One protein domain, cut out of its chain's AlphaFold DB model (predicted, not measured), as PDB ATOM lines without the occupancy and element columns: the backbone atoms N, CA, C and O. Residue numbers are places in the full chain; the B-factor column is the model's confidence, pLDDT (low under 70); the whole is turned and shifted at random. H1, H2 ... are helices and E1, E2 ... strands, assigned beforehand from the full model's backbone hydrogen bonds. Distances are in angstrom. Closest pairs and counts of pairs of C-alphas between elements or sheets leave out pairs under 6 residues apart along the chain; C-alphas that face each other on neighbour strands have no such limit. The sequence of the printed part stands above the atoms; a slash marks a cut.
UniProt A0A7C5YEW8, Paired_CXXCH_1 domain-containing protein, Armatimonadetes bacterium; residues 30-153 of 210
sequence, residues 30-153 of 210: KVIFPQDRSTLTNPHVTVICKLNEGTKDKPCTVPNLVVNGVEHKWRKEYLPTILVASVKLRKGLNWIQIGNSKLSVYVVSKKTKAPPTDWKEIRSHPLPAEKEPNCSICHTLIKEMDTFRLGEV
ATOM      1  N   LYS A  30     -38.487 -41.152  -5.774       93.38
ATOM      2  CA  LYS A  30     -37.411 -40.205  -5.550       93.38
ATOM      3  C   LYS A  30     -36.095 -40.960  -5.513       93.38
ATOM      4  O   LYS A  30     -35.819 -41.692  -4.563       93.38
ATOM      5  N   VAL A  31     -35.254 -40.742  -6.517       93.56
ATOM      6  CA  VAL A  31     -33.868 -41.216  -6.478       93.56
ATOM      7  C   VAL A  31     -33.101 -40.388  -5.447       93.56
ATOM      8  O   VAL A  31     -33.053 -39.162  -5.527       93.56
ATOM      9  N   ILE A  32     -32.526 -41.058  -4.452       92.25
ATOM     10  CA  ILE A  32     -31.713 -40.436  -3.404       92.25
ATOM     11  C   ILE A  32     -30.244 -40.399  -3.830       92.25
ATOM     12  O   ILE A  32     -29.575 -39.388  -3.627       92.25
ATOM     13  N   PHE A  33     -29.748 -41.485  -4.431       92.38
ATOM     14  CA  PHE A  33     -28.389 -41.583  -4.959       92.38
ATOM     15  C   PHE A  33     -28.301 -42.702  -6.021       92.38
ATOM     16  O   PHE A  33     -28.930 -43.746  -5.838       92.38
ATOM     17  N   PRO A  34     -27.510 -42.539  -7.099       93.44
ATOM     18  CA  PRO A  34     -26.824 -41.311  -7.519       93.44
ATOM     19  C   PRO A  34     -27.772 -40.289  -8.159       93.44
ATOM     20  O   PRO A  34     -28.841 -40.642  -8.647       93.44
ATOM     21  N   GLN A  35     -27.383 -39.013  -8.167       93.38
ATOM     22  CA  GLN A  35     -28.106 -37.963  -8.890       93.38
ATOM     23  C   GLN A  35     -27.832 -38.050 -10.396       93.38
ATOM     24  O   GLN A  35     -26.746 -38.462 -10.813       93.38
ATOM     25  N   ASP A  36     -28.801 -37.636 -11.212       95.44
ATOM     26  CA  ASP A  36     -28.613 -37.533 -12.660       95.44
ATOM     27  C   ASP A  36     -27.533 -36.495 -13.018       95.44
ATOM     28  O   ASP A  36     -27.313 -35.531 -12.282       95.44
ATOM     29  N   ARG A  37     -26.858 -36.702 -14.153       95.75
ATOM     30  CA  ARG A  37     -25.789 -35.841 -14.693       95.75
ATOM     31  C   ARG A  37     -24.707 -35.525 -13.658       95.75
ATOM     32  O   ARG A  37     -24.293 -34.379 -13.474       95.75
ATOM     33  N   SER A  38     -24.243 -36.568 -12.979       95.75
ATOM     34  CA  SER A  38     -23.219 -36.478 -11.939       95.75
ATOM     35  C   SER A  38     -21.952 -37.245 -12.295       95.75
ATOM     36  O   SER A  38     -21.961 -38.198 -13.081       95.75
ATOM     37  N   THR A  39     -20.837 -36.838 -11.690       96.31
ATOM     38  CA  THR A  39     -19.580 -37.583 -11.757       96.31
ATOM     39  C   THR A  39     -19.279 -38.241 -10.415       96.31
ATOM     40  O   THR A  39     -19.455 -37.631  -9.364       96.31
ATOM     41  N   LEU A  40     -18.792 -39.477 -10.443       94.12
ATOM     42  CA  LEU A  40     -18.407 -40.261  -9.271       94.12
ATOM     43  C   LEU A  40     -16.941 -40.670  -9.382       94.12
ATOM     44  O   LEU A  40     -16.426 -40.883 -10.478       94.12
ATOM     45  N   THR A  41     -16.271 -40.839  -8.249       90.88
ATOM     46  CA  THR A  41     -14.887 -41.339  -8.195       90.88
ATOM     47  C   THR A  41     -14.818 -42.832  -7.868       90.88
ATOM     48  O   THR A  41     -13.855 -43.503  -8.242       90.88
ATOM     49  N   ASN A  42     -15.856 -43.378  -7.227       88.38
ATOM     50  CA  ASN A  42     -15.962 -44.794  -6.887       88.38
ATOM     51  C   ASN A  42     -16.910 -45.526  -7.864       88.38
ATOM     52  O   ASN A  42     -18.059 -45.107  -8.015       88.38
ATOM     53  N   PRO A  43     -16.472 -46.618  -8.525       91.50
ATOM     54  CA  PRO A  43     -17.347 -47.432  -9.370       91.50
ATOM     55  C   PRO A  43     -18.344 -48.297  -8.586       91.50
ATOM     56  O   PRO A  43     -19.313 -48.769  -9.175       91.50
ATOM     57  N   HIS A  44     -18.115 -48.556  -7.298       90.88
ATOM     58  CA  HIS A  44     -19.052 -49.289  -6.450       90.88
ATOM     59  C   HIS A  44     -20.090 -48.315  -5.899       90.88
ATOM     60  O   HIS A  44     -19.768 -47.443  -5.094       90.88
ATOM     61  N   VAL A  45     -21.328 -48.449  -6.369       89.19
ATOM     62  CA  VAL A  45     -22.414 -47.504  -6.100       89.19
ATOM     63  C   VAL A  45     -23.575 -48.236  -5.449       89.19
ATOM     64  O   VAL A  45     -24.027 -49.269  -5.939       89.19
ATOM     65  N   THR A  46     -24.092 -47.667  -4.364       90.56
ATOM     66  CA  THR A  46     -25.356 -48.096  -3.761       90.56
ATOM     67  C   THR A  46     -26.473 -47.250  -4.352       90.56
ATOM     68  O   THR A  46     -26.617 -46.093  -3.986       90.56
ATOM     69  N   VAL A  47     -27.258 -47.789  -5.279       93.00
ATOM     70  CA  VAL A  47     -28.462 -47.113  -5.773       93.00
ATOM     71  C   VAL A  47     -29.495 -47.111  -4.652       93.00
ATOM     72  O   VAL A  47     -29.827 -48.176  -4.132       93.00
ATOM     73  N   ILE A  48     -29.982 -45.927  -4.280       92.88
ATOM     74  CA  ILE A  48     -30.969 -45.723  -3.216       92.88
ATOM     75  C   ILE A  48     -32.125 -44.915  -3.788       92.88
ATOM     76  O   ILE A  48     -31.928 -43.796  -4.269       92.88
ATOM     77  N   CYS A  49     -33.337 -45.452  -3.693       93.94
ATOM     78  CA  CYS A  49     -34.560 -44.748  -4.059       93.94
ATOM     79  C   CYS A  49     -35.586 -44.840  -2.933       93.94
ATOM     80  O   CYS A  49     -35.664 -45.850  -2.236       93.94
ATOM     81  N   LYS A  50     -36.398 -43.797  -2.789       92.69
ATOM     82  CA  LYS A  50     -37.612 -43.812  -1.980       92.69
ATOM     83  C   LYS A  50     -38.814 -43.877  -2.910       92.69
ATOM     84  O   LYS A  50     -38.896 -43.093  -3.849       92.69
ATOM     85  N   LEU A  51     -39.733 -44.785  -2.636       90.75
ATOM     86  CA  LEU A  51     -41.023 -44.883  -3.292       90.75
ATOM     87  C   LEU A  51     -42.097 -44.424  -2.303       90.75
ATOM     88  O   LEU A  51     -42.057 -44.782  -1.124       90.75
ATOM     89  N   ASN A  52     -43.040 -43.608  -2.767       85.69
ATOM     90  CA  ASN A  52     -44.213 -43.257  -1.972       85.69
ATOM     91  C   ASN A  52     -45.010 -44.513  -1.609       85.69
ATOM     92  O   ASN A  52     -45.152 -45.410  -2.439       85.69
ATOM     93  N   GLU A  53     -45.553 -44.540  -0.391       78.81
ATOM     94  CA  GLU A  53     -46.428 -45.617   0.061       78.81
ATOM     95  C   GLU A  53     -47.648 -45.750  -0.855       78.81
ATOM     96  O   GLU A  53     -48.294 -44.767  -1.230       78.81
ATOM     97  N   GLY A  54     -47.934 -46.989  -1.244       72.62
ATOM     98  CA  GLY A  54     -49.129 -47.345  -1.986       72.62
ATOM     99  C   GLY A  54     -50.338 -47.341  -1.063       72.62
ATOM    100  O   GLY A  54     -50.222 -47.496   0.152       72.62
ATOM    101  N   THR A  55     -51.518 -47.188  -1.644       74.06
ATOM    102  CA  THR A  55     -52.775 -47.360  -0.913       74.06
ATOM    103  C   THR A  55     -53.262 -48.801  -1.051       74.06
ATOM    104  O   THR A  55     -52.755 -49.556  -1.882       74.06
ATOM    105  N   LYS A  56     -54.278 -49.189  -0.268       72.94
ATOM    106  CA  LYS A  56     -54.920 -50.510  -0.406       72.94
ATOM    107  C   LYS A  56     -55.407 -50.774  -1.839       72.94
ATOM    108  O   LYS A  56     -55.266 -51.888  -2.324       72.94
ATOM    109  N   ASP A  57     -55.906 -49.738  -2.514       76.62
ATOM    110  CA  ASP A  57     -56.448 -49.830  -3.878       76.62
ATOM    111  C   ASP A  57     -55.373 -49.709  -4.968       76.62
ATOM    112  O   ASP A  57     -55.590 -50.099  -6.114       76.62
ATOM    113  N   LYS A  58     -54.200 -49.158  -4.629       74.31
ATOM    114  CA  LYS A  58     -53.070 -48.987  -5.546       74.31
ATOM    115  C   LYS A  58     -51.755 -49.299  -4.821       74.31
ATOM    116  O   LYS A  58     -51.082 -48.372  -4.355       74.31
ATOM    117  N   PRO A  59     -51.382 -50.586  -4.710       74.88
ATOM    118  CA  PRO A  59     -50.147 -50.981  -4.044       74.88
ATOM    119  C   PRO A  59     -48.915 -50.451  -4.790       74.88
ATOM    120  O   PRO A  59     -48.939 -50.244  -6.006       74.88
ATOM    121  N   CYS A  60     -47.816 -50.244  -4.057       77.56
ATOM    122  CA  CYS A  60     -46.526 -49.884  -4.646       77.56
ATOM    123  C   CYS A  60     -46.105 -50.930  -5.679       77.56
ATOM    124  O   CYS A  60     -45.998 -52.112  -5.353       77.56
ATOM    125  N   THR A  61     -45.783 -50.500  -6.899       86.50
ATOM    126  CA  THR A  61     -45.081 -51.358  -7.853       86.50
ATOM    127  C   THR A  61     -43.593 -51.077  -7.736       86.50
ATOM    128  O   THR A  61     -43.151 -49.940  -7.882       86.50
ATOM    129  N   VAL A  62     -42.802 -52.112  -7.466       90.94
ATOM    130  CA  VAL A  62     -41.346 -51.972  -7.426       90.94
ATOM    131  C   VAL A  62     -40.833 -51.872  -8.871       90.94
ATOM    132  O   VAL A  62     -41.013 -52.828  -9.626       90.94
ATOM    133  N   PRO A  63     -40.218 -50.748  -9.288       94.00
ATOM    134  CA  PRO A  63     -39.690 -50.600 -10.641       94.00
ATOM    135  C   PRO A  63     -38.503 -51.541 -10.874       94.00
ATOM    136  O   PRO A  63     -37.770 -51.870  -9.943       94.00
ATOM    137  N   ASN A  64     -38.257 -51.934 -12.120       95.75
ATOM    138  CA  ASN A  64     -37.034 -52.644 -12.492       95.75
ATOM    139  C   ASN A  64     -35.804 -51.721 -12.396       95.75
ATOM    140  O   ASN A  64     -35.906 -50.513 -12.614       95.75
ATOM    141  N   LEU A  65     -34.636 -52.300 -12.098       97.69
ATOM    142  CA  LEU A  65     -33.344 -51.611 -12.123       97.69
ATOM    143  C   LEU A  65     -32.493 -52.169 -13.257       97.69
ATOM    144  O   LEU A  65     -32.144 -53.346 -13.248       97.69
ATOM    145  N   VAL A  66     -32.102 -51.317 -14.199       98.31
ATOM    146  CA  VAL A  66     -31.245 -51.696 -15.326       98.31
ATOM    147  C   VAL A  66     -30.038 -50.770 -15.376       98.31
ATOM    148  O   VAL A  66     -30.173 -49.555 -15.500       98.31
ATOM    149  N   VAL A  67     -28.834 -51.330 -15.308       98.25
ATOM    150  CA  VAL A  67     -27.575 -50.585 -15.391       98.25
ATOM    151  C   VAL A  67     -26.851 -50.995 -16.660       98.25
ATOM    152  O   VAL A  67     -26.498 -52.155 -16.844       98.25
ATOM    153  N   ASN A  68     -26.619 -50.038 -17.558       97.50
ATOM    154  CA  ASN A  68     -25.975 -50.273 -18.854       97.50
ATOM    155  C   ASN A  68     -26.613 -51.416 -19.673       97.50
ATOM    156  O   ASN A  68     -25.904 -52.134 -20.373       97.50
ATOM    157  N   GLY A  69     -27.935 -51.584 -19.580       97.00
ATOM    158  CA  GLY A  69     -28.677 -52.648 -20.267       97.00
ATOM    159  C   GLY A  69     -28.728 -53.987 -19.524       97.00
ATOM    160  O   GLY A  69     -29.385 -54.903 -20.001       97.00
ATOM    161  N   VAL A  70     -28.081 -54.108 -18.360       97.81
ATOM    162  CA  VAL A  70     -28.113 -55.314 -17.523       97.81
ATOM    163  C   VAL A  70     -29.070 -55.108 -16.356       97.81
ATOM    164  O   VAL A  70     -28.979 -54.109 -15.648       97.81
ATOM    165  N   GLU A  71     -29.990 -56.045 -16.150       98.00
ATOM    166  CA  GLU A  71     -30.933 -56.000 -15.033       98.00
ATOM    167  C   GLU A  71     -30.259 -56.357 -13.699       98.00
ATOM    168  O   GLU A  71     -29.434 -57.269 -13.613       98.00
ATOM    169  N   HIS A  72     -30.627 -55.639 -12.640       96.56
ATOM    170  CA  HIS A  72     -30.155 -55.842 -11.275       96.56
ATOM    171  C   HIS A  72     -31.331 -56.028 -10.315       96.56
ATOM    172  O   HIS A  72     -32.397 -55.436 -10.471       96.56
ATOM    173  N   LYS A  73     -31.114 -56.835  -9.273       95.00
ATOM    174  CA  LYS A  73     -32.119 -57.088  -8.236       95.00
ATOM    175  C   LYS A  73     -32.014 -56.067  -7.112       95.00
ATOM    176  O   LYS A  73     -30.918 -55.763  -6.640       95.00
ATOM    177  N   TRP A  74     -33.169 -55.615  -6.638       93.81
ATOM    178  CA  TRP A  74     -33.270 -54.892  -5.378       93.81
ATOM    179  C   TRP A  74     -33.052 -55.824  -4.190       93.81
ATOM    180  O   TRP A  74     -33.404 -57.007  -4.219       93.81
ATOM    181  N   ARG A  75     -32.508 -55.252  -3.122       90.44
ATOM    182  CA  ARG A  75     -32.511 -55.845  -1.791       90.44
ATOM    183  C   ARG A  75     -33.939 -55.947  -1.278       90.44
ATOM    184  O   ARG A  75     -34.662 -54.954  -1.282       90.44
ATOM    185  N   LYS A  76     -34.339 -57.147  -0.862       90.69
ATOM    186  CA  LYS A  76     -35.714 -57.436  -0.432       90.69
ATOM    187  C   LYS A  76     -36.008 -56.905   0.968       90.69
ATOM    188  O   LYS A  76     -37.158 -56.645   1.286       90.69
ATOM    189  N   GLU A  77     -34.966 -56.706   1.766       88.88
ATOM    190  CA  GLU A  77     -35.039 -56.360   3.182       88.88
ATOM    191  C   GLU A  77     -35.645 -54.975   3.439       88.88
ATOM    192  O   GLU A  77     -36.063 -54.721   4.557       88.88
ATOM    193  N   TYR A  78     -35.703 -54.092   2.437       87.31
ATOM    194  CA  TYR A  78     -36.195 -52.710   2.574       87.31
ATOM    195  C   TYR A  78     -37.435 -52.393   1.723       87.31
ATOM    196  O   TYR A  78     -37.923 -51.259   1.709       87.31
ATOM    197  N   LEU A  79     -37.933 -53.382   0.975       83.94
ATOM    198  CA  LEU A  79     -39.092 -53.207   0.105       83.94
ATOM    199  C   LEU A  79     -40.379 -53.017   0.925       83.94
ATOM    200  O   LEU A  79     -40.479 -53.565   2.020       83.94
ATOM    201  N   PRO A  80     -41.390 -52.310   0.380       85.25
ATOM    202  CA  PRO A  80     -41.443 -51.739  -0.975       85.25
ATOM    203  C   PRO A  80     -41.065 -50.252  -1.066       85.25
ATOM    204  O   PRO A  80     -40.905 -49.737  -2.170       85.25
ATOM    205  N   THR A  81     -40.942 -49.545   0.060       87.69
ATOM    206  CA  THR A  81     -40.821 -48.076   0.081       87.69
ATOM    207  C   THR A  81     -39.388 -47.577  -0.051       87.69
ATOM    208  O   THR A  81     -39.176 -46.441  -0.473       87.69
ATOM    209  N   ILE A  82     -38.391 -48.405   0.266       91.25
ATOM    210  CA  ILE A  82     -36.977 -48.078   0.091       91.25
ATOM    211  C   ILE A  82     -36.339 -49.128  -0.817       91.25
ATOM    212  O   ILE A  82     -36.290 -50.318  -0.517       91.25
ATOM    213  N   LEU A  83     -35.834 -48.677  -1.960       93.06
ATOM    214  CA  LEU A  83     -35.189 -49.531  -2.951       93.06
ATOM    215  C   LEU A  83     -33.681 -49.362  -2.823       93.06
ATOM    216  O   LEU A  83     -33.168 -48.253  -2.982       93.06
ATOM    217  N   VAL A  84     -32.974 -50.456  -2.541       91.94
ATOM    218  CA  VAL A  84     -31.514 -50.453  -2.385       91.94
ATOM    219  C   VAL A  84     -30.898 -51.526  -3.266       91.94
ATOM    220  O   VAL A  84     -31.309 -52.684  -3.218       91.94
ATOM    221  N   ALA A  85     -29.895 -51.168  -4.059       92.44
ATOM    222  CA  ALA A  85     -29.110 -52.124  -4.830       92.44
ATOM    223  C   ALA A  85     -27.644 -51.704  -4.864       92.44
ATOM    224  O   ALA A  85     -27.324 -50.539  -5.071       92.44
ATOM    225  N   SER A  86     -26.738 -52.661  -4.681       90.44
ATOM    226  CA  SER A  86     -25.311 -52.437  -4.917       90.44
ATOM    227  C   SER A  86     -24.986 -52.803  -6.356       90.44
ATOM    228  O   SER A  86     -25.222 -53.932  -6.784       90.44
ATOM    229  N   VAL A  87     -24.443 -51.850  -7.107       92.69
ATOM    230  CA  VAL A  87     -24.075 -52.027  -8.512       92.69
ATOM    231  C   VAL A  87     -22.626 -51.612  -8.726       92.69
ATOM    232  O   VAL A  87     -22.098 -50.722  -8.055       92.69
ATOM    233  N   LYS A  88     -21.964 -52.271  -9.675       94.31
ATOM    234  CA  LYS A  88     -20.617 -51.905 -10.109       94.31
ATOM    235  C   LYS A  88     -20.709 -51.217 -11.462       94.31
ATOM    236  O   LYS A  88     -21.039 -51.848 -12.463       94.31
ATOM    237  N   LEU A  89     -20.405 -49.930 -11.487       95.25
ATOM    238  CA  LEU A  89     -20.375 -49.123 -12.696       95.25
ATOM    239  C   LEU A  89     -19.058 -49.323 -13.456       95.25
ATOM    240  O   LEU A  89     -18.000 -49.577 -12.870       95.25
ATOM    241  N   ARG A  90     -19.104 -49.175 -14.784       96.19
ATOM    242  CA  ARG A  90     -17.884 -49.111 -15.599       96.19
ATOM    243  C   ARG A  90     -17.225 -47.745 -15.438       96.19
ATOM    244  O   ARG A  90     -17.875 -46.756 -15.116       96.19
ATOM    245  N   LYS A  91     -15.928 -47.678 -15.717       96.81
ATOM    246  CA  LYS A  91     -15.216 -46.401 -15.852       96.81
ATOM    247  C   LYS A  91     -15.800 -45.625 -17.040       96.81
ATOM    248  O   LYS A  91     -16.040 -46.218 -18.090       96.81
ATOM    249  N   GLY A  92     -16.000 -44.322 -16.887       96.88
ATOM    250  CA  GLY A  92     -16.630 -43.470 -17.893       96.88
ATOM    251  C   GLY A  92     -18.149 -43.373 -17.744       96.88
ATOM    252  O   GLY A  92     -18.683 -43.492 -16.643       96.88
ATOM    253  N   LEU A  93     -18.849 -43.133 -18.854       97.50
ATOM    254  CA  LEU A  93     -20.298 -42.918 -18.869       97.50
ATOM    255  C   LEU A  93     -21.072 -44.211 -18.586       97.50
ATOM    256  O   LEU A  93     -20.803 -45.240 -19.206       97.50
ATOM    257  N   ASN A  94     -22.076 -44.134 -17.719       98.25
ATOM    258  CA  ASN A  94     -23.021 -45.189 -17.371       98.25
ATOM    259  C   ASN A  94     -24.456 -44.667 -17.473       98.25
ATOM    260  O   ASN A  94     -24.705 -43.490 -17.208       98.25
ATOM    261  N   TRP A  95     -25.391 -45.567 -17.777       97.69
ATOM    262  CA  TRP A  95     -26.828 -45.303 -17.699       97.69
ATOM    263  C   TRP A  95     -27.458 -46.190 -16.635       97.69
ATOM    264  O   TRP A  95     -27.230 -47.401 -16.636       97.69
ATOM    265  N   ILE A  96     -28.247 -45.592 -15.749       98.12
ATOM    266  CA  ILE A  96     -29.009 -46.287 -14.711       98.12
ATOM    267  C   ILE A  96     -30.479 -45.983 -14.967       98.12
ATOM    268  O   ILE A  96     -30.889 -44.828 -14.909       98.12
ATOM    269  N   GLN A  97     -31.262 -47.003 -15.276       97.75
ATOM    270  CA  GLN A  97     -32.695 -46.897 -15.494       97.75
ATOM    271  C   GLN A  97     -33.440 -47.541 -14.324       97.75
ATOM    272  O   GLN A  97     -33.122 -48.660 -13.923       97.75
ATOM    273  N   ILE A  98     -34.412 -46.816 -13.776       96.44
ATOM    274  CA  ILE A  98     -35.271 -47.225 -12.664       96.44
ATOM    275  C   ILE A  98     -36.717 -46.989 -13.109       96.44
ATOM    276  O   ILE A  98     -37.213 -45.861 -13.058       96.44
ATOM    277  N   GLY A  99     -37.378 -48.032 -13.610       92.62
ATOM    278  CA  GLY A  99     -38.661 -47.880 -14.301       92.62
ATOM    279  C   GLY A  99     -38.531 -46.913 -15.484       92.62
ATOM    280  O   GLY A  99     -37.716 -47.135 -16.384       92.62
ATOM    281  N   ASN A 100     -39.293 -45.816 -15.443       90.75
ATOM    282  CA  ASN A 100     -39.273 -44.760 -16.463       90.75
ATOM    283  C   ASN A 100     -38.177 -43.703 -16.221       90.75
ATOM    284  O   ASN A 100     -37.835 -42.945 -17.128       90.75
ATOM    285  N   SER A 101     -37.598 -43.647 -15.017       92.62
ATOM    286  CA  SER A 101     -36.502 -42.725 -14.707       92.62
ATOM    287  C   SER A 101     -35.195 -43.223 -15.311       92.62
ATOM    288  O   SER A 101     -34.822 -44.382 -15.128       92.62
ATOM    289  N   LYS A 102     -34.454 -42.343 -15.988       95.88
ATOM    290  CA  LYS A 102     -33.140 -42.654 -16.558       95.88
ATOM    291  C   LYS A 102     -32.114 -41.630 -16.098       95.88
ATOM    292  O   LYS A 102     -32.285 -40.438 -16.313       95.88
ATOM    293  N   LEU A 103     -31.039 -42.122 -15.498       96.88
ATOM    294  CA  LEU A 103     -29.936 -41.338 -14.963       96.88
ATOM    295  C   LEU A 103     -28.681 -41.594 -15.794       96.88
ATOM    296  O   LEU A 103     -28.405 -42.729 -16.199       96.88
ATOM    297  N   SER A 104     -27.890 -40.551 -15.994       97.44
ATOM    298  CA  SER A 104     -26.579 -40.608 -16.625       97.44
ATOM    299  C   SER A 104     -25.505 -40.232 -15.611       97.44
ATOM    300  O   SER A 104     -25.534 -39.150 -15.030       97.44
ATOM    301  N   VAL A 105     -24.549 -41.132 -15.392       97.31
ATOM    302  CA  VAL A 105     -23.509 -40.978 -14.363       97.31
ATOM    303  C   VAL A 105     -22.143 -41.281 -14.961       97.31
ATOM    304  O   VAL A 105     -21.990 -42.242 -15.717       97.31
ATOM    305  N   TYR A 106     -21.130 -40.483 -14.632       97.62
ATOM    306  CA  TYR A 106     -19.771 -40.663 -15.138       97.62
ATOM    307  C   TYR A 106     -18.810 -41.079 -14.027       97.62
ATOM    308  O   TYR A 106     -18.565 -40.312 -13.102       97.62
ATOM    309  N   VAL A 107     -18.199 -42.259 -14.125       96.56
ATOM    310  CA  VAL A 107     -17.165 -42.683 -13.170       96.56
ATOM    311  C   VAL A 107     -15.792 -42.228 -13.654       96.56
ATOM    312  O   VAL A 107     -15.255 -42.773 -14.623       96.56
ATOM    313  N   VAL A 108     -15.212 -41.244 -12.972       95.00
ATOM    314  CA  VAL A 108     -13.900 -40.669 -13.281       95.00
ATOM    315  C   VAL A 108     -12.788 -41.626 -12.853       95.00
ATOM    316  O   VAL A 108     -12.794 -42.176 -11.755       95.00
ATOM    317  N   SER A 109     -11.792 -41.824 -13.717       93.00
ATOM    318  CA  SER A 109     -10.544 -42.504 -13.358       93.00
ATOM    319  C   SER A 109      -9.370 -41.976 -14.182       93.00
ATOM    320  O   SER A 109      -9.567 -41.367 -15.228       93.00
ATOM    321  N   LYS A 110      -8.137 -42.332 -13.803       90.94
ATOM    322  CA  LYS A 110      -6.929 -42.008 -14.592       90.94
ATOM    323  C   LYS A 110      -6.966 -42.501 -16.051       90.94
ATOM    324  O   LYS A 110      -6.180 -42.034 -16.861       90.94
ATOM    325  N   LYS A 111      -7.829 -43.472 -16.380       89.12
ATOM    326  CA  LYS A 111      -7.936 -44.087 -17.717       89.12
ATOM    327  C   LYS A 111      -9.124 -43.574 -18.542       89.12
ATOM    328  O   LYS A 111      -9.362 -44.090 -19.629       89.12
ATOM    329  N   THR A 112      -9.924 -42.646 -18.021       90.56
ATOM    330  CA  THR A 112     -11.121 -42.143 -18.716       90.56
ATOM    331  C   THR A 112     -10.846 -40.806 -19.384       90.56
ATOM    332  O   THR A 112      -9.970 -40.063 -18.950       90.56
ATOM    333  N   LYS A 113     -11.641 -40.475 -20.407       92.25
ATOM    334  CA  LYS A 113     -11.727 -39.096 -20.906       92.25
ATOM    335  C   LYS A 113     -12.220 -38.163 -19.786       92.25
ATOM    336  O   LYS A 113     -12.732 -38.626 -18.763       92.25
ATOM    337  N   ALA A 114     -12.068 -36.856 -19.984       90.88
ATOM    338  CA  ALA A 114     -12.689 -35.885 -19.092       90.88
ATOM    339  C   ALA A 114     -14.224 -36.079 -19.087       90.88
ATOM    340  O   ALA A 114     -14.797 -36.373 -20.145       90.88
ATOM    341  N   PRO A 115     -14.890 -35.965 -17.923       93.25
ATOM    342  CA  PRO A 115     -16.347 -35.944 -17.864       93.25
ATOM    343  C   PRO A 115     -16.905 -34.667 -18.523       93.25
ATOM    344  O   PRO A 115     -16.152 -33.712 -18.734       93.25
ATOM    345  N   PRO A 116     -18.216 -34.616 -18.826       93.75
ATOM    346  CA  PRO A 116     -18.867 -33.377 -19.248       93.75
ATOM    347  C   PRO A 116     -18.624 -32.242 -18.242       93.75
ATOM    348  O   PRO A 116     -18.711 -32.447 -17.030       93.75
ATOM    349  N   THR A 117     -18.304 -31.048 -18.741       92.38
ATOM    350  CA  THR A 117     -17.843 -29.910 -17.922       92.38
ATOM    351  C   THR A 117     -18.927 -29.314 -17.026       92.38
ATOM    352  O   THR A 117     -18.625 -28.654 -16.036       92.38
ATOM    353  N   ASP A 118     -20.191 -29.522 -17.378       93.25
ATOM    354  CA  ASP A 118     -21.365 -29.070 -16.636       93.25
ATOM    355  C   ASP A 118     -21.788 -30.045 -15.522       93.25
ATOM    356  O   ASP A 118     -22.604 -29.686 -14.672       93.25
ATOM    357  N   TRP A 119     -21.230 -31.260 -15.488       95.06
ATOM    358  CA  TRP A 119     -21.595 -32.273 -14.497       95.06
ATOM    359  C   TRP A 119     -20.826 -32.060 -13.200       95.06
ATOM    360  O   TRP A 119     -19.635 -31.744 -13.192       95.06
ATOM    361  N   LYS A 120     -21.515 -32.240 -12.072       92.69
ATOM    362  CA  LYS A 120     -20.923 -32.037 -10.748       92.69
ATOM    363  C   LYS A 120     -20.410 -33.348 -10.173       92.69
ATOM    364  O   LYS A 120     -21.093 -34.369 -10.242       92.69
ATOM    365  N   GLU A 121     -19.232 -33.289  -9.557       93.12
ATOM    366  CA  GLU A 121     -18.730 -34.398  -8.754       93.12
ATOM    367  C   GLU A 121     -19.591 -34.550  -7.512       93.12
ATOM    368  O   GLU A 121     -19.638 -33.655  -6.674       93.12
ATOM    369  N   ILE A 122     -20.264 -35.691  -7.406       92.12
ATOM    370  CA  ILE A 122     -20.996 -36.073  -6.213       92.12
ATOM    371  C   ILE A 122     -20.096 -36.974  -5.386       92.12
ATOM    372  O   ILE A 122     -19.569 -37.985  -5.857       92.12
ATOM    373  N   ARG A 123     -19.978 -36.627  -4.111       87.81
ATOM    374  CA  ARG A 123     -19.379 -37.482  -3.097       87.81
ATOM    375  C   ARG A 123     -20.496 -38.091  -2.279       87.81
ATOM    376  O   ARG A 123     -21.473 -37.421  -1.954       87.81
ATOM    377  N   SER A 124     -20.347 -39.362  -1.956       84.75
ATOM    378  CA  SER A 124     -21.182 -40.055  -0.987       84.75
ATOM    379  C   SER A 124     -20.314 -40.495   0.175       84.75
ATOM    380  O   SER A 124     -19.115 -40.742   0.012       84.75
ATOM    381  N   HIS A 125     -20.916 -40.586   1.355       76.56
ATOM    382  CA  HIS A 125     -20.269 -41.307   2.436       76.56
ATOM    383  C   HIS A 125     -20.261 -42.792   2.047       76.56
ATOM    384  O   HIS A 125     -21.334 -43.339   1.769       76.56
ATOM    385  N   PRO A 126     -19.098 -43.464   1.973       64.12
ATOM    386  CA  PRO A 126     -19.090 -44.897   1.741       64.12
ATOM    387  C   PRO A 126     -19.783 -45.558   2.932       64.12
ATOM    388  O   PRO A 126     -19.382 -45.373   4.081       64.12
ATOM    389  N   LEU A 127     -20.861 -46.296   2.674       66.75
ATOM    390  CA  LEU A 127     -21.387 -47.199   3.687       66.75
ATOM    391  C   LEU A 127     -20.374 -48.344   3.809       66.75
ATOM    392  O   LEU A 127     -19.949 -48.845   2.761       66.75
ATOM    393  N   PRO A 128     -19.959 -48.754   5.022       58.88
ATOM    394  CA  PRO A 128     -19.080 -49.903   5.164       58.88
ATOM    395  C   PRO A 128     -19.724 -51.083   4.435       58.88
ATOM    396  O   PRO A 128     -20.878 -51.457   4.676       58.88
ATOM    397  N   ALA A 129     -19.003 -51.576   3.435       53.50
ATOM    398  CA  ALA A 129     -19.389 -52.755   2.701       53.50
ATOM    399  C   ALA A 129     -18.940 -53.935   3.550       53.50
ATOM    400  O   ALA A 129     -17.755 -54.031   3.836       53.50
ATOM    401  N   GLU A 130     -19.884 -54.777   3.968       51.88
ATOM    402  CA  GLU A 130     -19.781 -56.238   3.923       51.88
ATOM    403  C   GLU A 130     -20.891 -56.862   4.785       51.88
ATOM    404  O   GLU A 130     -20.876 -56.811   6.008       51.88
ATOM    405  N   LYS A 131     -21.844 -57.496   4.091       51.03
ATOM    406  CA  LYS A 131     -22.758 -58.562   4.545       51.03
ATOM    407  C   LYS A 131     -24.176 -58.246   5.031       51.03
ATOM    408  O   LYS A 131     -25.003 -59.121   4.824       51.03
ATOM    409  N   GLU A 132     -24.540 -57.065   5.531       50.75
ATOM    410  CA  GLU A 132     -25.902 -56.864   6.085       50.75
ATOM    411  C   GLU A 132     -26.509 -55.469   5.824       50.75
ATOM    412  O   GLU A 132     -25.815 -54.593   5.302       50.75
ATOM    413  N   PRO A 133     -27.828 -55.249   6.039       55.59
ATOM    414  CA  PRO A 133     -28.485 -53.962   5.790       55.59
ATOM    415  C   PRO A 133     -27.950 -52.796   6.650       55.59
ATOM    416  O   PRO A 133     -28.548 -52.382   7.637       55.59
ATOM    417  N   ASN A 134     -26.835 -52.216   6.192       76.56
ATOM    418  CA  ASN A 134     -26.036 -51.142   6.794       76.56
ATOM    419  C   ASN A 134     -26.743 -49.789   6.985       76.56
ATOM    420  O   ASN A 134     -26.156 -48.881   7.570       76.56
ATOM    421  N   CYS A 135     -27.996 -49.635   6.554       85.50
ATOM    422  CA  CYS A 135     -28.767 -48.432   6.862       85.50
ATOM    423  C   CYS A 135     -29.013 -48.277   8.373       85.50
ATOM    424  O   CYS A 135     -29.141 -47.144   8.824       85.50
ATOM    425  N   SER A 136     -29.019 -49.372   9.153       86.62
ATOM    426  CA  SER A 136     -29.186 -49.358  10.621       86.62
ATOM    427  C   SER A 136     -28.098 -48.600  11.376       86.62
ATOM    428  O   SER A 136     -28.314 -48.172  12.508       86.62
ATOM    429  N   ILE A 137     -26.931 -48.425  10.748       85.12
ATOM    430  CA  ILE A 137     -25.816 -47.663  11.316       85.12
ATOM    431  C   ILE A 137     -26.257 -46.222  11.590       85.12
ATOM    432  O   ILE A 137     -25.826 -45.616  12.568       85.12
ATOM    433  N   CYS A 138     -27.154 -45.687  10.755       87.62
ATOM    434  CA  CYS A 138     -27.658 -44.329  10.904       87.62
ATOM    435  C   CYS A 138     -29.160 -44.273  11.186       87.62
ATOM    436  O   CYS A 138     -29.588 -43.497  12.032       87.62
ATOM    437  N   HIS A 139     -29.967 -45.077  10.501       90.81
ATOM    438  CA  HIS A 139     -31.419 -45.106  10.654       90.81
ATOM    439  C   HIS A 139     -31.851 -46.072  11.752       90.81
ATOM    440  O   HIS A 139     -31.278 -47.147  11.911       90.81
ATOM    441  N   THR A 140     -32.922 -45.740  12.460       91.38
ATOM    442  CA  THR A 140     -33.671 -46.742  13.224       91.38
ATOM    443  C   THR A 140     -34.280 -47.753  12.253       91.38
ATOM    444  O   THR A 140     -34.886 -47.357  11.257       91.38
ATOM    445  N   LEU A 141     -34.141 -49.053  12.520       90.12
ATOM    446  CA  LEU A 141     -34.850 -50.091  11.766       90.12
ATOM    447  C   LEU A 141     -36.075 -50.560  12.540       90.12
ATOM    448  O   LEU A 141     -35.981 -50.896  13.718       90.12
ATOM    449  N   ILE A 142     -37.212 -50.627  11.856       90.69
ATOM    450  CA  ILE A 142     -38.464 -51.151  12.395       90.69
ATOM    451  C   ILE A 142     -38.772 -52.427  11.621       90.69
ATOM    452  O   ILE A 142     -38.959 -52.389  10.406       90.69
ATOM    453  N   LYS A 143     -38.753 -53.570  12.313       89.62
ATOM    454  CA  LYS A 143     -39.022 -54.871  11.695       89.62
ATOM    455  C   LYS A 143     -40.515 -54.997  11.385       89.62
ATOM    456  O   LYS A 143     -41.344 -54.879  12.283       89.62
ATOM    457  N   GLU A 144     -40.831 -55.289  10.132       87.62
ATOM    458  CA  GLU A 144     -42.181 -55.505   9.618       87.62
ATOM    459  C   GLU A 144     -42.210 -56.850   8.886       87.62
ATOM    460  O   GLU A 144     -41.757 -56.969   7.745       87.62
ATOM    461  N   MET A 145     -42.711 -57.885   9.570       87.31
ATOM    462  CA  MET A 145     -42.668 -59.278   9.101       87.31
ATOM    463  C   MET A 145     -41.223 -59.694   8.746       87.31
ATOM    464  O   MET A 145     -40.373 -59.755   9.641       87.31
ATOM    465  N   ASP A 146     -40.943 -59.924   7.460       86.50
ATOM    466  CA  ASP A 146     -39.635 -60.316   6.917       86.50
ATOM    467  C   ASP A 146     -38.857 -59.139   6.293       86.50
ATOM    468  O   ASP A 146     -37.837 -59.333   5.629       86.50
ATOM    469  N   THR A 147     -39.332 -57.908   6.489       88.44
ATOM    470  CA  THR A 147     -38.738 -56.673   5.953       88.44
ATOM    471  C   THR A 147     -38.436 -55.662   7.062       88.44
ATOM    472  O   THR A 147     -38.815 -55.840   8.222       88.44
ATOM    473  N   PHE A 148     -37.725 -54.593   6.714       89.00
ATOM    474  CA  PHE A 148     -37.395 -53.481   7.590       89.00
ATOM    475  C   PHE A 148     -37.839 -52.165   6.968       89.00
ATOM    476  O   PHE A 148     -37.411 -51.791   5.874       89.00
ATOM    477  N   ARG A 149     -38.604 -51.398   7.738       89.25
ATOM    478  CA  ARG A 149     -38.868 -49.997   7.443       89.25
ATOM    479  C   ARG A 149     -37.805 -49.121   8.099       89.25
ATOM    480  O   ARG A 149     -37.465 -49.305   9.270       89.25
ATOM    481  N   LEU A 150     -37.285 -48.153   7.343       89.69
ATOM    482  CA  LEU A 150     -36.380 -47.136   7.880       89.69
ATOM    483  C   LEU A 150     -37.180 -46.087   8.663       89.69
ATOM    484  O   LEU A 150     -38.129 -45.500   8.142       89.69
ATOM    485  N   GLY A 151     -36.782 -45.857   9.908       89.06
ATOM    486  CA  GLY A 151     -37.212 -44.736  10.731       89.06
ATOM    487  C   GLY A 151     -36.247 -43.553  10.645       89.06
ATOM    488  O   GLY A 151     -35.412 -43.453   9.739       89.06
ATOM    489  N   GLU A 152     -36.370 -42.657  11.622       90.75
ATOM    490  CA  GLU A 152     -35.521 -41.473  11.748       90.75
ATOM    491  C   GLU A 152     -34.035 -41.826  11.882       90.75
ATOM    492  O   GLU A 152     -33.656 -42.916  12.324       90.75
ATOM    493  N   VAL A 153     -33.183 -40.875  11.499       91.12
ATOM    494  CA  VAL A 153     -31.739 -40.968  11.729       91.12
ATOM    495  C   VAL A 153     -31.468 -40.746  13.216       91.12
ATOM    496  O   VAL A 153     -31.970 -39.796  13.809       91.12
TER     497      VAL A 153
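This is residues 30 to 153 of the 210 residues of the protein "Paired_CXXCH_1 domain-containing protein" of Armatimonadetes bacterium (UniProt A0A7C5YEW8). Two sheets lie partly face to face as a sandwich, a five-stranded one, strongly twisted, and a smaller one of E1, E3 and E6, their strands running nearly along each other. Beyond the smaller sheet, on the side away from the five-stranded one, the hairpin of E9 and E10 makes a third, two-stranded sheet near one end of E6, with the short H1 beside it. The printed part has 124 residues with ten named strands and one named helix, in the order E1 to E8, H1, E9, E10; the class is mostly strand, though only 59 residues are in named elements. The larger sheet runs E2, E8, E7, E4, E5 and is mixed; the other two are antiparallel. The whole is compact, with a radius of gyration of the C-alphas of 15.5 A, and only just elongated, spanning 48 by 31 by 23 A.

E1, residues 30 to 33, begins at C-alpha 30 at (-37.411, -40.205, -5.550). E2 is residues 38 to 40. E3, residues 44 to 51, is the longest strand at 22.6 A. E4 is residues 65 to 67 and E5 residues 70 to 72. E6, residues 82 to 88, and E7, residues 92 to 98, each measure 19.7 A; E8, residues 101 to 107, measures 19.4 A. H1 is residues 134 to 137. E9, residues 139 to 144, measures 15.0 A, and E10, residues 147 to 153, 18.1 A, ending at C-alpha 153 at (-31.739, -40.968, 11.729).

In the smaller sheet E3 is the inner strand, with N 32 and O 48 2.8 A apart towards E1 and N 47 and O 85 2.8 A apart towards E6. The edge strand E2 is parallel to E8, with N 40 and O 106 2.8 A apart. E7 and E8 form a hairpin, with N 94 and O 105 2.8 A apart. E7 is antiparallel to E4, with N 97 and O 66 2.8 A apart. E4 and E5 form a hairpin, with N 67 and O 70 2.8 A apart. The facing parts of the two sheets are 9.9 A centre to centre. The closest C-alphas of E6 and E10 are those of Ile 82 and Arg 149, 7.8 A apart. In the hairpin of E9 and E10, N 142 and O 149 are 2.9 A apart. H1 is on neither sheet of the sandwich; it is too short for an O i to N i+4 pair, and its one O i to N i+3 pair is within hydrogen-bond range.

The two C-alphas farthest apart, those of Asp 57 and Lys 110, are 51.3 A apart. The links from E3 to E4 and from E8 to H1 are long, with 13 and 26 residues. The printed part has no cut. Mean pLDDT of the printed part is 88.8; residues 126 to 133 are under 70.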